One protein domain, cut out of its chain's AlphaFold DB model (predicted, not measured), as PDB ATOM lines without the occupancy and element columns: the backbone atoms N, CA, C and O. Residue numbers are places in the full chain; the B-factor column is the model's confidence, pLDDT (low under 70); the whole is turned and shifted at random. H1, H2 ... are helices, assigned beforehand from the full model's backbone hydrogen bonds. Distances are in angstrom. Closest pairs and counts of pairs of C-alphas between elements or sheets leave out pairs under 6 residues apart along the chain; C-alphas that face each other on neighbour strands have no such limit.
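Overview. This is residues 272 to 347 of the 347 residues of an uncharacterized protein of Oryza sativa subsp. japonica (UniProt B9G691). Three shorter helices, H1, H2 and H3, gather crosswise round the first turns of a longer one, H4, and residues 335 to 347 stick out from this body as an arm. The printed part has 76 residues with four named helices, H1 to H4 in order, and no named strand: all helix. It is only just compact, close to loose, with a radius of gyration of the C-alphas of 13.4 A and spans of 43 by 30 by 27 A.

Arrangement. H1, residues 272 to 285, touches H3, residues 309 to 318, with residues 276 to 280 alone; the closest C-alphas, of Ala 277 and Arg 317, are 7.2 A apart, at a steep tilt of 43 degrees, opposite ways. H4, residues 327 to 344, touches H2, residues 290 to 300, about perpendicular at 79 degrees, with residues 327 to 331 alone; the closest C-alphas, of Phe 296 and Phe 327, are 6.9 A apart. In these four helices every O i to N i+4 pair is within hydrogen-bond range.

Along the chain. H1, 19.7 A long, begins at C-alpha 272 (23.335, -6.987, -45.021); H2 is 15.2 A and H3 14.1 A long; H4, 25.2 A, ends at C-alpha 344 (14.756, -31.926, -62.931).

Size, cuts and confidence. The printed part has no cut and no long link. Confidence is under 70 in 18 residues, among them 336 to 347.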
ATOM      1  N   ARG A 272      23.530  -5.538 -44.852       66.81
ATOM      2  CA  ARG A 272      23.335  -6.987 -45.021       66.81
ATOM      3  C   ARG A 272      23.228  -7.712 -43.674       66.81
ATOM      4  O   ARG A 272      22.475  -8.670 -43.555       66.81
ATOM      5  N   GLU A 273      23.914  -7.210 -42.653       69.00
ATOM      6  CA  GLU A 273      23.839  -7.707 -41.277       69.00
ATOM      7  C   GLU A 273      22.483  -7.421 -40.623       69.00
ATOM      8  O   GLU A 273      21.881  -8.321 -40.042       69.00
ATOM      9  N   GLU A 274      21.959  -6.198 -40.753       67.44
ATOM     10  CA  GLU A 274      20.634  -5.832 -40.236       67.44
ATOM     11  C   GLU A 274      19.506  -6.586 -40.945       67.44
ATOM     12  O   GLU A 274      18.494  -6.932 -40.329       67.44
ATOM     13  N   TRP A 275      19.668  -6.833 -42.246       74.56
ATOM     14  CA  TRP A 275      18.737  -7.637 -43.025       74.56
ATOM     15  C   TRP A 275      18.799  -9.109 -42.609       74.56
ATOM     16  O   TRP A 275      17.757  -9.686 -42.310       74.56
ATOM     17  N   ASN A 276      19.999  -9.687 -42.482       71.88
ATOM     18  CA  ASN A 276      20.187 -11.058 -42.005       71.88
ATOM     19  C   ASN A 276      19.623 -11.246 -40.595       71.88
ATOM     20  O   ASN A 276      18.946 -12.233 -40.343       71.88
ATOM     21  N   ALA A 277      19.850 -10.300 -39.682       72.06
ATOM     22  CA  ALA A 277      19.311 -10.367 -38.326       72.06
ATOM     23  C   ALA A 277      17.775 -10.314 -38.315       72.06
ATOM     24  O   ALA A 277      17.135 -11.061 -37.577       72.06
ATOM     25  N   ALA A 278      17.179  -9.460 -39.151       70.69
ATOM     26  CA  ALA A 278      15.730  -9.372 -39.275       70.69
ATOM     27  C   ALA A 278      15.127 -10.627 -39.910       70.69
ATOM     28  O   ALA A 278      14.129 -11.141 -39.413       70.69
ATOM     29  N   MET A 279      15.746 -11.142 -40.972       76.25
ATOM     30  CA  MET A 279      15.292 -12.354 -41.642       76.25
ATOM     31  C   MET A 279      15.443 -13.572 -40.735       76.25
ATOM     32  O   MET A 279      14.514 -14.358 -40.618       76.25
ATOM     33  N   LEU A 280      16.558 -13.682 -40.010       78.81
ATOM     34  CA  LEU A 280      16.760 -14.733 -39.019       78.81
ATOM     35  C   LEU A 280      15.685 -14.689 -37.930       78.81
ATOM     36  O   LEU A 280      15.152 -15.730 -37.560       78.81
ATOM     37  N   TYR A 281      15.321 -13.499 -37.449       74.75
ATOM     38  CA  TYR A 281      14.221 -13.351 -36.497       74.75
ATOM     39  C   TYR A 281      12.882 -13.797 -37.098       74.75
ATOM     40  O   TYR A 281      12.122 -14.496 -36.437       74.75
ATOM     41  N   VAL A 282      12.581 -13.426 -38.346       72.56
ATOM     42  CA  VAL A 282      11.342 -13.850 -39.017       72.56
ATOM     43  C   VAL A 282      11.318 -15.367 -39.183       72.56
ATOM     44  O   VAL A 282      10.388 -16.006 -38.701       72.56
ATOM     45  N   LEU A 283      12.356 -15.940 -39.792       76.38
ATOM     46  CA  LEU A 283      12.452 -17.364 -40.100       76.38
ATOM     47  C   LEU A 283      12.409 -18.232 -38.838       76.38
ATOM     48  O   LEU A 283      11.646 -19.187 -38.795       76.38
ATOM     49  N   THR A 284      13.134 -17.868 -37.776       76.94
ATOM     50  CA  THR A 284      13.108 -18.629 -36.509       76.94
ATOM     51  C   THR A 284      11.775 -18.527 -35.766       76.94
ATOM     52  O   THR A 284      11.487 -19.349 -34.896       76.94
ATOM     53  N   ASN A 285      10.922 -17.558 -36.111       71.62
ATOM     54  CA  ASN A 285       9.565 -17.449 -35.575       71.62
ATOM     55  C   ASN A 285       8.502 -18.156 -36.432       71.62
ATOM     56  O   ASN A 285       7.370 -18.278 -35.960       71.62
ATOM     57  N   LEU A 286       8.834 -18.628 -37.638       72.75
ATOM     58  CA  LEU A 286       7.973 -19.494 -38.450       72.75
ATOM     59  C   LEU A 286       8.114 -20.938 -37.953       72.75
ATOM     60  O   LEU A 286       9.213 -21.374 -37.621       72.75
ATOM     61  N   THR A 287       7.008 -21.664 -37.825       75.50
ATOM     62  CA  THR A 287       7.024 -23.070 -37.374       75.50
ATOM     63  C   THR A 287       7.389 -24.007 -38.516       75.50
ATOM     64  O   THR A 287       8.043 -25.019 -38.330       75.50
ATOM     65  N   GLU A 288       7.038 -23.611 -39.733       78.81
ATOM     66  CA  GLU A 288       7.302 -24.315 -40.984       78.81
ATOM     67  C   GLU A 288       8.800 -24.374 -41.329       78.81
ATOM     68  O   GLU A 288       9.231 -25.167 -42.160       78.81
ATOM     69  N   VAL A 289       9.595 -23.504 -40.702       81.44
ATOM     70  CA  VAL A 289      11.043 -23.412 -40.899       81.44
ATOM     71  C   VAL A 289      11.804 -24.204 -39.827       81.44
ATOM     72  O   VAL A 289      13.003 -24.421 -39.980       81.44
ATOM     73  N   ASP A 290      11.133 -24.697 -38.778       81.88
ATOM     74  CA  ASP A 290      11.784 -25.416 -37.671       81.88
ATOM     75  C   ASP A 290      12.491 -26.696 -38.144       81.88
ATOM     76  O   ASP A 290      13.628 -26.948 -37.744       81.88
ATOM     77  N   ASP A 291      11.894 -27.433 -39.082       84.12
ATOM     78  CA  ASP A 291      12.518 -28.620 -39.680       84.12
ATOM     79  C   ASP A 291      13.800 -28.269 -40.447       84.12
ATOM     80  O   ASP A 291      14.794 -28.996 -40.403       84.12
ATOM     81  N   TYR A 292      13.812 -27.122 -41.132       84.31
ATOM     82  CA  TYR A 292      14.989 -26.627 -41.846       84.31
ATOM     83  C   TYR A 292      16.066 -26.118 -40.890       84.31
ATOM     84  O   TYR A 292      17.251 -26.267 -41.176       84.31
ATOM     85  N   ILE A 293      15.671 -25.541 -39.753       83.75
ATOM     86  CA  ILE A 293      16.593 -25.161 -38.677       83.75
ATOM     87  C   ILE A 293      17.268 -26.412 -38.112       83.75
ATOM     88  O   ILE A 293      18.485 -26.410 -37.951       83.75
ATOM     89  N   GLY A 294      16.503 -27.483 -37.871       83.75
ATOM     90  CA  GLY A 294      17.037 -28.782 -37.456       83.75
ATOM     91  C   GLY A 294      18.052 -29.328 -38.460       83.75
ATOM     92  O   GLY A 294      19.202 -29.557 -38.095       83.75
ATOM     93  N   LYS A 295      17.672 -29.411 -39.742       86.62
ATOM     94  CA  LYS A 295      18.566 -29.857 -40.828       86.62
ATOM     95  C   LYS A 295      19.849 -29.033 -40.917       86.62
ATOM     96  O   LYS A 295      20.931 -29.599 -41.010       86.62
ATOM     97  N   PHE A 296      19.747 -27.707 -40.842       87.44
ATOM     98  CA  PHE A 296      20.921 -26.835 -40.857       87.44
ATOM     99  C   PHE A 296      21.847 -27.104 -39.671       87.44
ATOM    100  O   PHE A 296      23.063 -27.153 -39.837       87.44
ATOM    101  N   ILE A 297      21.285 -27.259 -38.469       85.94
ATOM    102  CA  ILE A 297      22.078 -27.560 -37.276       85.94
ATOM    103  C   ILE A 297      22.768 -28.914 -37.446       85.94
ATOM    104  O   ILE A 297      23.959 -28.994 -37.173       85.94
ATOM    105  N   ASP A 298      22.078 -29.937 -37.945       84.12
ATOM    106  CA  ASP A 298      22.661 -31.265 -38.159       84.12
ATOM    107  C   ASP A 298      23.774 -31.262 -39.226       84.12
ATOM    108  O   ASP A 298      24.785 -31.946 -39.064       84.12
ATOM    109  N   GLU A 299      23.631 -30.467 -40.292       84.44
ATOM    110  CA  GLU A 299      24.632 -30.341 -41.362       84.44
ATOM    111  C   GLU A 299      25.863 -29.517 -40.943       84.44
ATOM    112  O   GLU A 299      27.005 -29.864 -41.265       84.44
ATOM    113  N   GLU A 300      25.654 -28.412 -40.226       83.31
ATOM    114  CA  GLU A 300      26.709 -27.434 -39.943       83.31
ATOM    115  C   GLU A 300      27.358 -27.599 -38.563       83.31
ATOM    116  O   GLU A 300      28.468 -27.106 -38.326       83.31
ATOM    117  N   TRP A 301      26.723 -28.316 -37.635       82.12
ATOM    118  CA  TRP A 301      27.287 -28.577 -36.316       82.12
ATOM    119  C   TRP A 301      28.288 -29.737 -36.343       82.12
ATOM    120  O   TRP A 301      27.952 -30.910 -36.220       82.12
ATOM    121  N   THR A 302      29.574 -29.404 -36.431       71.31
ATOM    122  CA  THR A 302      30.660 -30.398 -36.518       71.31
ATOM    123  C   THR A 302      31.251 -30.822 -35.164       71.31
ATOM    124  O   THR A 302      32.202 -31.608 -35.117       71.31
ATOM    125  N   ARG A 303      30.740 -30.304 -34.037       72.94
ATOM    126  CA  ARG A 303      31.259 -30.605 -32.687       72.94
ATOM    127  C   ARG A 303      30.544 -31.811 -32.069       72.94
ATOM    128  O   ARG A 303      29.386 -32.079 -32.356       72.94
ATOM    129  N   ARG A 304      31.224 -32.534 -31.167       62.03
ATOM    130  CA  ARG A 304      30.604 -33.647 -30.423       62.03
ATOM    131  C   ARG A 304      29.565 -33.126 -29.421       62.03
ATOM    132  O   ARG A 304      29.884 -32.255 -28.615       62.03
ATOM    133  N   GLY A 305      28.380 -33.741 -29.424       73.69
ATOM    134  CA  GLY A 305      27.280 -33.458 -28.494       73.69
ATOM    135  C   GLY A 305      26.232 -32.496 -29.058       73.69
ATOM    136  O   GLY A 305      26.472 -31.832 -30.061       73.69
ATOM    137  N   VAL A 306      25.065 -32.430 -28.409       76.81
ATOM    138  CA  VAL A 306      23.966 -31.531 -28.801       76.81
ATOM    139  C   VAL A 306      24.367 -30.079 -28.494       76.81
ATOM    140  O   VAL A 306      24.791 -29.807 -27.366       76.81
ATOM    141  N   PRO A 307      24.264 -29.141 -29.456       82.88
ATOM    142  CA  PRO A 307      24.630 -27.747 -29.230       82.88
ATOM    143  C   PRO A 307      23.742 -27.105 -28.163       82.88
ATOM    144  O   PRO A 307      22.527 -27.300 -28.138       82.88
ATOM    145  N   THR A 308      24.340 -26.291 -27.292       83.75
ATOM    146  CA  THR A 308      23.566 -25.485 -26.341       83.75
ATOM    147  C   THR A 308      22.833 -24.354 -27.062       83.75
ATOM    148  O   THR A 308      23.235 -23.928 -28.143       83.75
ATOM    149  N   ARG A 309      21.788 -23.792 -26.445       77.25
ATOM    150  CA  ARG A 309      20.985 -22.708 -27.037       77.25
ATOM    151  C   ARG A 309      21.820 -21.525 -27.538       77.25
ATOM    152  O   ARG A 309      21.639 -21.073 -28.660       77.25
ATOM    153  N   GLN A 310      22.778 -21.051 -26.742       78.31
ATOM    154  CA  GLN A 310      23.660 -19.955 -27.164       78.31
ATOM    155  C   GLN A 310      24.537 -20.344 -28.361       78.31
ATOM    156  O   GLN A 310      24.861 -19.503 -29.196       78.31
ATOM    157  N   GLN A 311      24.926 -21.616 -28.460       80.19
ATOM    158  CA  GLN A 311      25.695 -22.126 -29.592       80.19
ATOM    159  C   GLN A 311      24.821 -22.253 -30.846       80.19
ATOM    160  O   GLN A 311      25.290 -21.895 -31.924       80.19
ATOM    161  N   GLN A 312      23.560 -22.671 -30.699       83.69
ATOM    162  CA  GLN A 312      22.568 -22.677 -31.778       83.69
ATOM    163  C   GLN A 312      22.284 -21.254 -32.285       83.69
ATOM    164  O   GLN A 312      22.374 -20.984 -33.476       83.69
ATOM    165  N   GLU A 313      22.031 -20.294 -31.397       81.69
ATOM    166  CA  GLU A 313      21.814 -18.896 -31.794       81.69
ATOM    167  C   GLU A 313      23.047 -18.311 -32.507       81.69
ATOM    168  O   GLU A 313      22.922 -17.603 -33.510       81.69
ATOM    169  N   ASN A 314      24.253 -18.648 -32.039       83.69
ATOM    170  CA  ASN A 314      25.497 -18.187 -32.648       83.69
ATOM    171  C   ASN A 314      25.726 -18.796 -34.042       83.69
ATOM    172  O   ASN A 314      26.051 -18.058 -34.972       83.69
ATOM    173  N   ILE A 315      25.519 -20.107 -34.218       85.75
ATOM    174  CA  ILE A 315      25.718 -20.772 -35.516       85.75
ATOM    175  C   ILE A 315      24.667 -20.332 -36.542       85.75
ATOM    176  O   ILE A 315      25.007 -20.084 -37.696       85.75
ATOM    177  N   LEU A 316      23.416 -20.114 -36.119       84.12
ATOM    178  CA  LEU A 316      22.362 -19.592 -36.993       84.12
ATOM    179  C   LEU A 316      22.688 -18.179 -37.502       84.12
ATOM    180  O   LEU A 316      22.426 -17.852 -38.660       84.12
ATOM    181  N   ARG A 317      23.281 -17.341 -36.643       82.88
ATOM    182  CA  ARG A 317      23.606 -15.943 -36.957       82.88
ATOM    183  C   ARG A 317      24.888 -15.793 -37.771       82.88
ATOM    184  O   ARG A 317      24.909 -15.031 -38.739       82.88
ATOM    185  N   ASN A 318      25.934 -16.507 -37.369       80.88
ATOM    186  CA  ASN A 318      27.304 -16.272 -37.823       80.88
ATOM    187  C   ASN A 318      27.888 -17.424 -38.661       80.88
ATOM    188  O   ASN A 318      28.955 -17.243 -39.238       80.88
ATOM    189  N   GLY A 319      27.209 -18.573 -38.757       81.12
ATOM    190  CA  GLY A 319      27.736 -19.780 -39.407       81.12
ATOM    191  C   GLY A 319      28.765 -20.526 -38.547       81.12
ATOM    192  O   GLY A 319      29.178 -20.061 -37.482       81.12
ATOM    193  N   ALA A 320      29.189 -21.714 -38.995       76.06
ATOM    194  CA  ALA A 320      30.096 -22.589 -38.238       76.06
ATOM    195  C   ALA A 320      31.596 -22.224 -38.351       76.06
ATOM    196  O   ALA A 320      32.449 -22.936 -37.817       76.06
ATOM    197  N   GLY A 321      31.951 -21.130 -39.039       72.06
ATOM    198  CA  GLY A 321      33.340 -20.710 -39.247       72.06
ATOM    199  C   GLY A 321      33.509 -19.685 -40.371       72.06
ATOM    200  O   GLY A 321      32.530 -19.225 -40.954       72.06
ATOM    201  N   ARG A 322      34.765 -19.332 -40.690       59.97
ATOM    202  CA  ARG A 322      35.082 -18.533 -41.886       59.97
ATOM    203  C   ARG A 322      34.728 -19.369 -43.121       59.97
ATOM    204  O   ARG A 322      35.132 -20.523 -43.194       59.97
ATOM    205  N   ASP A 323      33.948 -18.791 -44.027       69.50
ATOM    206  CA  ASP A 323      33.489 -19.363 -45.306       69.50
ATOM    207  C   ASP A 323      32.304 -20.341 -45.258       69.50
ATOM    208  O   ASP A 323      31.894 -20.843 -46.302       69.50
ATOM    209  N   ARG A 324      31.682 -20.560 -44.091       77.31
ATOM    210  CA  ARG A 324      30.423 -21.318 -44.010       77.31
ATOM    211  C   ARG A 324      29.201 -20.394 -43.993       77.31
ATOM    212  O   ARG A 324      29.249 -19.350 -43.334       77.31
ATOM    213  N   PRO A 325      28.113 -20.743 -44.704       80.31
ATOM    214  CA  PRO A 325      26.916 -19.915 -44.748       80.31
ATOM    215  C   PRO A 325      26.266 -19.817 -43.360       80.31
ATOM    216  O   PRO A 325      26.255 -20.768 -42.582       80.31
ATOM    217  N   ASN A 326      25.695 -18.653 -43.051       85.06
ATOM    218  CA  ASN A 326      24.750 -18.546 -41.941       85.06
ATOM    219  C   ASN A 326      23.395 -19.140 -42.349       85.06
ATOM    220  O   ASN A 326      23.146 -19.359 -43.541       85.06
ATOM    221  N   PHE A 327      22.503 -19.349 -41.379       85.19
ATOM    222  CA  PHE A 327      21.229 -20.025 -41.629       85.19
ATOM    223  C   PHE A 327      20.420 -19.371 -42.745       85.19
ATOM    224  O   PHE A 327      19.900 -20.060 -43.609       85.19
ATOM    225  N   VAL A 328      20.360 -18.036 -42.773       81.25
ATOM    226  CA  VAL A 328      19.615 -17.306 -43.805       81.25
ATOM    227  C   VAL A 328      20.184 -17.627 -45.188       81.25
ATOM    228  O   VAL A 328      19.438 -18.023 -46.076       81.25
ATOM    229  N   SER A 329      21.502 -17.518 -45.376       81.25
ATOM    230  CA  SER A 329      22.132 -17.831 -46.664       81.25
ATOM    231  C   SER A 329      21.992 -19.298 -47.082       81.25
ATOM    232  O   SER A 329      21.719 -19.552 -48.253       81.25
ATOM    233  N   TRP A 330      22.117 -20.239 -46.142       86.38
ATOM    234  CA  TRP A 330      21.919 -21.667 -46.405       86.38
ATOM    235  C   TRP A 330      20.459 -21.965 -46.762       86.38
ATOM    236  O   TRP A 330      20.187 -22.616 -47.765       86.38
ATOM    237  N   PHE A 331      19.504 -21.403 -46.018       81.00
ATOM    238  CA  PHE A 331      18.072 -21.590 -46.253       81.00
ATOM    239  C   PHE A 331      17.660 -21.078 -47.637       81.00
ATOM    240  O   PHE A 331      16.948 -21.767 -48.361       81.00
ATOM    241  N   TYR A 332      18.170 -19.915 -48.058       78.44
ATOM    242  CA  TYR A 332      17.956 -19.424 -49.423       78.44
ATOM    243  C   TYR A 332      18.504 -20.382 -50.486       78.44
ATOM    244  O   TYR A 332      17.840 -20.600 -51.496       78.44
ATOM    245  N   GLN A 333      19.683 -20.970 -50.269       77.31
ATOM    246  CA  GLN A 333      20.246 -21.955 -51.194       77.31
ATOM    247  C   GLN A 333      19.410 -23.233 -51.255       77.31
ATOM    248  O   GLN A 333      19.206 -23.746 -52.349       77.31
ATOM    249  N   GLN A 334      18.876 -23.705 -50.127       77.50
ATOM    250  CA  GLN A 334      17.997 -24.876 -50.099       77.50
ATOM    251  C   GLN A 334      16.663 -24.622 -50.801       77.50
ATOM    252  O   GLN A 334      16.187 -25.468 -51.547       77.50
ATOM    253  N   VAL A 335      16.064 -23.441 -50.631       73.00
ATOM    254  CA  VAL A 335      14.833 -23.085 -51.355       73.00
ATOM    255  C   VAL A 335      15.087 -23.017 -52.866       73.00
ATOM    256  O   VAL A 335      14.275 -23.505 -53.648       73.00
ATOM    257  N   ILE A 336      16.231 -22.466 -53.286       68.44
ATOM    258  CA  ILE A 336      16.628 -22.423 -54.701       68.44
ATOM    259  C   ILE A 336      16.924 -23.833 -55.237       68.44
ATOM    260  O   ILE A 336      16.496 -24.158 -56.342       68.44
ATOM    261  N   SER A 337      17.615 -24.684 -54.473       66.12
ATOM    262  CA  SER A 337      17.957 -26.047 -54.900       66.12
ATOM    263  C   SER A 337      16.723 -26.952 -54.968       66.12
ATOM    264  O   SER A 337      16.608 -27.741 -55.901       66.12
ATOM    265  N   LEU A 338      15.768 -26.809 -54.043       64.88
ATOM    266  CA  LEU A 338      14.484 -27.516 -54.069       64.88
ATOM    267  C   LEU A 338      13.650 -27.095 -55.278       64.88
ATOM    268  O   LEU A 338      13.098 -27.949 -55.966       64.88
ATOM    269  N   ALA A 339      13.639 -25.800 -55.605       55.47
ATOM    270  CA  ALA A 339      13.045 -25.330 -56.852       55.47
ATOM    271  C   ALA A 339      13.740 -25.962 -58.079       55.47
ATOM    272  O   ALA A 339      13.061 -26.411 -58.997       55.47
ATOM    273  N   GLN A 340      15.076 -26.076 -58.069       48.50
ATOM    274  CA  GLN A 340      15.888 -26.674 -59.146       48.50
ATOM    275  C   GLN A 340      15.808 -28.207 -59.255       48.50
ATOM    276  O   GLN A 340      15.970 -28.757 -60.339       48.50
ATOM    277  N   THR A 341      15.548 -28.922 -58.168       49.88
ATOM    278  CA  THR A 341      15.416 -30.390 -58.169       49.88
ATOM    279  C   THR A 341      13.999 -30.825 -58.529       49.88
ATOM    280  O   THR A 341      13.841 -31.767 -59.302       49.88
ATOM    281  N   LEU A 342      12.975 -30.068 -58.116       49.94
ATOM    282  CA  LEU A 342      11.620 -30.163 -58.682       49.94
ATOM    283  C   LEU A 342      11.577 -29.753 -60.171       49.94
ATOM    284  O   LEU A 342      10.667 -30.132 -60.906       49.94
ATOM    285  N   LEU A 343      12.561 -28.984 -60.646       41.06
ATOM    286  CA  LEU A 343      12.774 -28.682 -62.067       41.06
ATOM    287  C   LEU A 343      13.298 -29.896 -62.863       41.06
ATOM    288  O   LEU A 343      12.939 -30.011 -64.026       41.06
ATOM    289  N   ILE A 344      14.094 -30.788 -62.253       44.75
ATOM    290  CA  ILE A 344      14.756 -31.926 -62.931       44.75
ATOM    291  C   ILE A 344      13.959 -33.234 -62.811       44.75
ATOM    292  O   ILE A 344      13.995 -34.042 -63.725       44.75
ATOM    293  N   LEU A 345      13.251 -33.463 -61.700       38.50
ATOM    294  CA  LEU A 345      12.452 -34.685 -61.497       38.50
ATOM    295  C   LEU A 345      11.090 -34.663 -62.212       38.50
ATOM    296  O   LEU A 345      10.431 -35.692 -62.292       38.50
ATOM    297  N   TYR A 346      10.681 -33.496 -62.710       43.78
ATOM    298  CA  TYR A 346       9.449 -33.278 -63.477       43.78
ATOM    299  C   TYR A 346       9.756 -32.733 -64.884       43.78
ATOM    300  O   TYR A 346       9.028 -31.882 -65.393       43.78
ATOM    301  N   ALA A 347      10.886 -33.157 -65.450       40.28
ATOM    302  CA  ALA A 347      11.261 -33.046 -66.857       40.28
ATOM    303  C   ALA A 347      11.584 -34.462 -67.343       40.28
ATOM    304  O   ALA A 347      11.276 -34.760 -68.516       40.28
TER     305      ALA A 347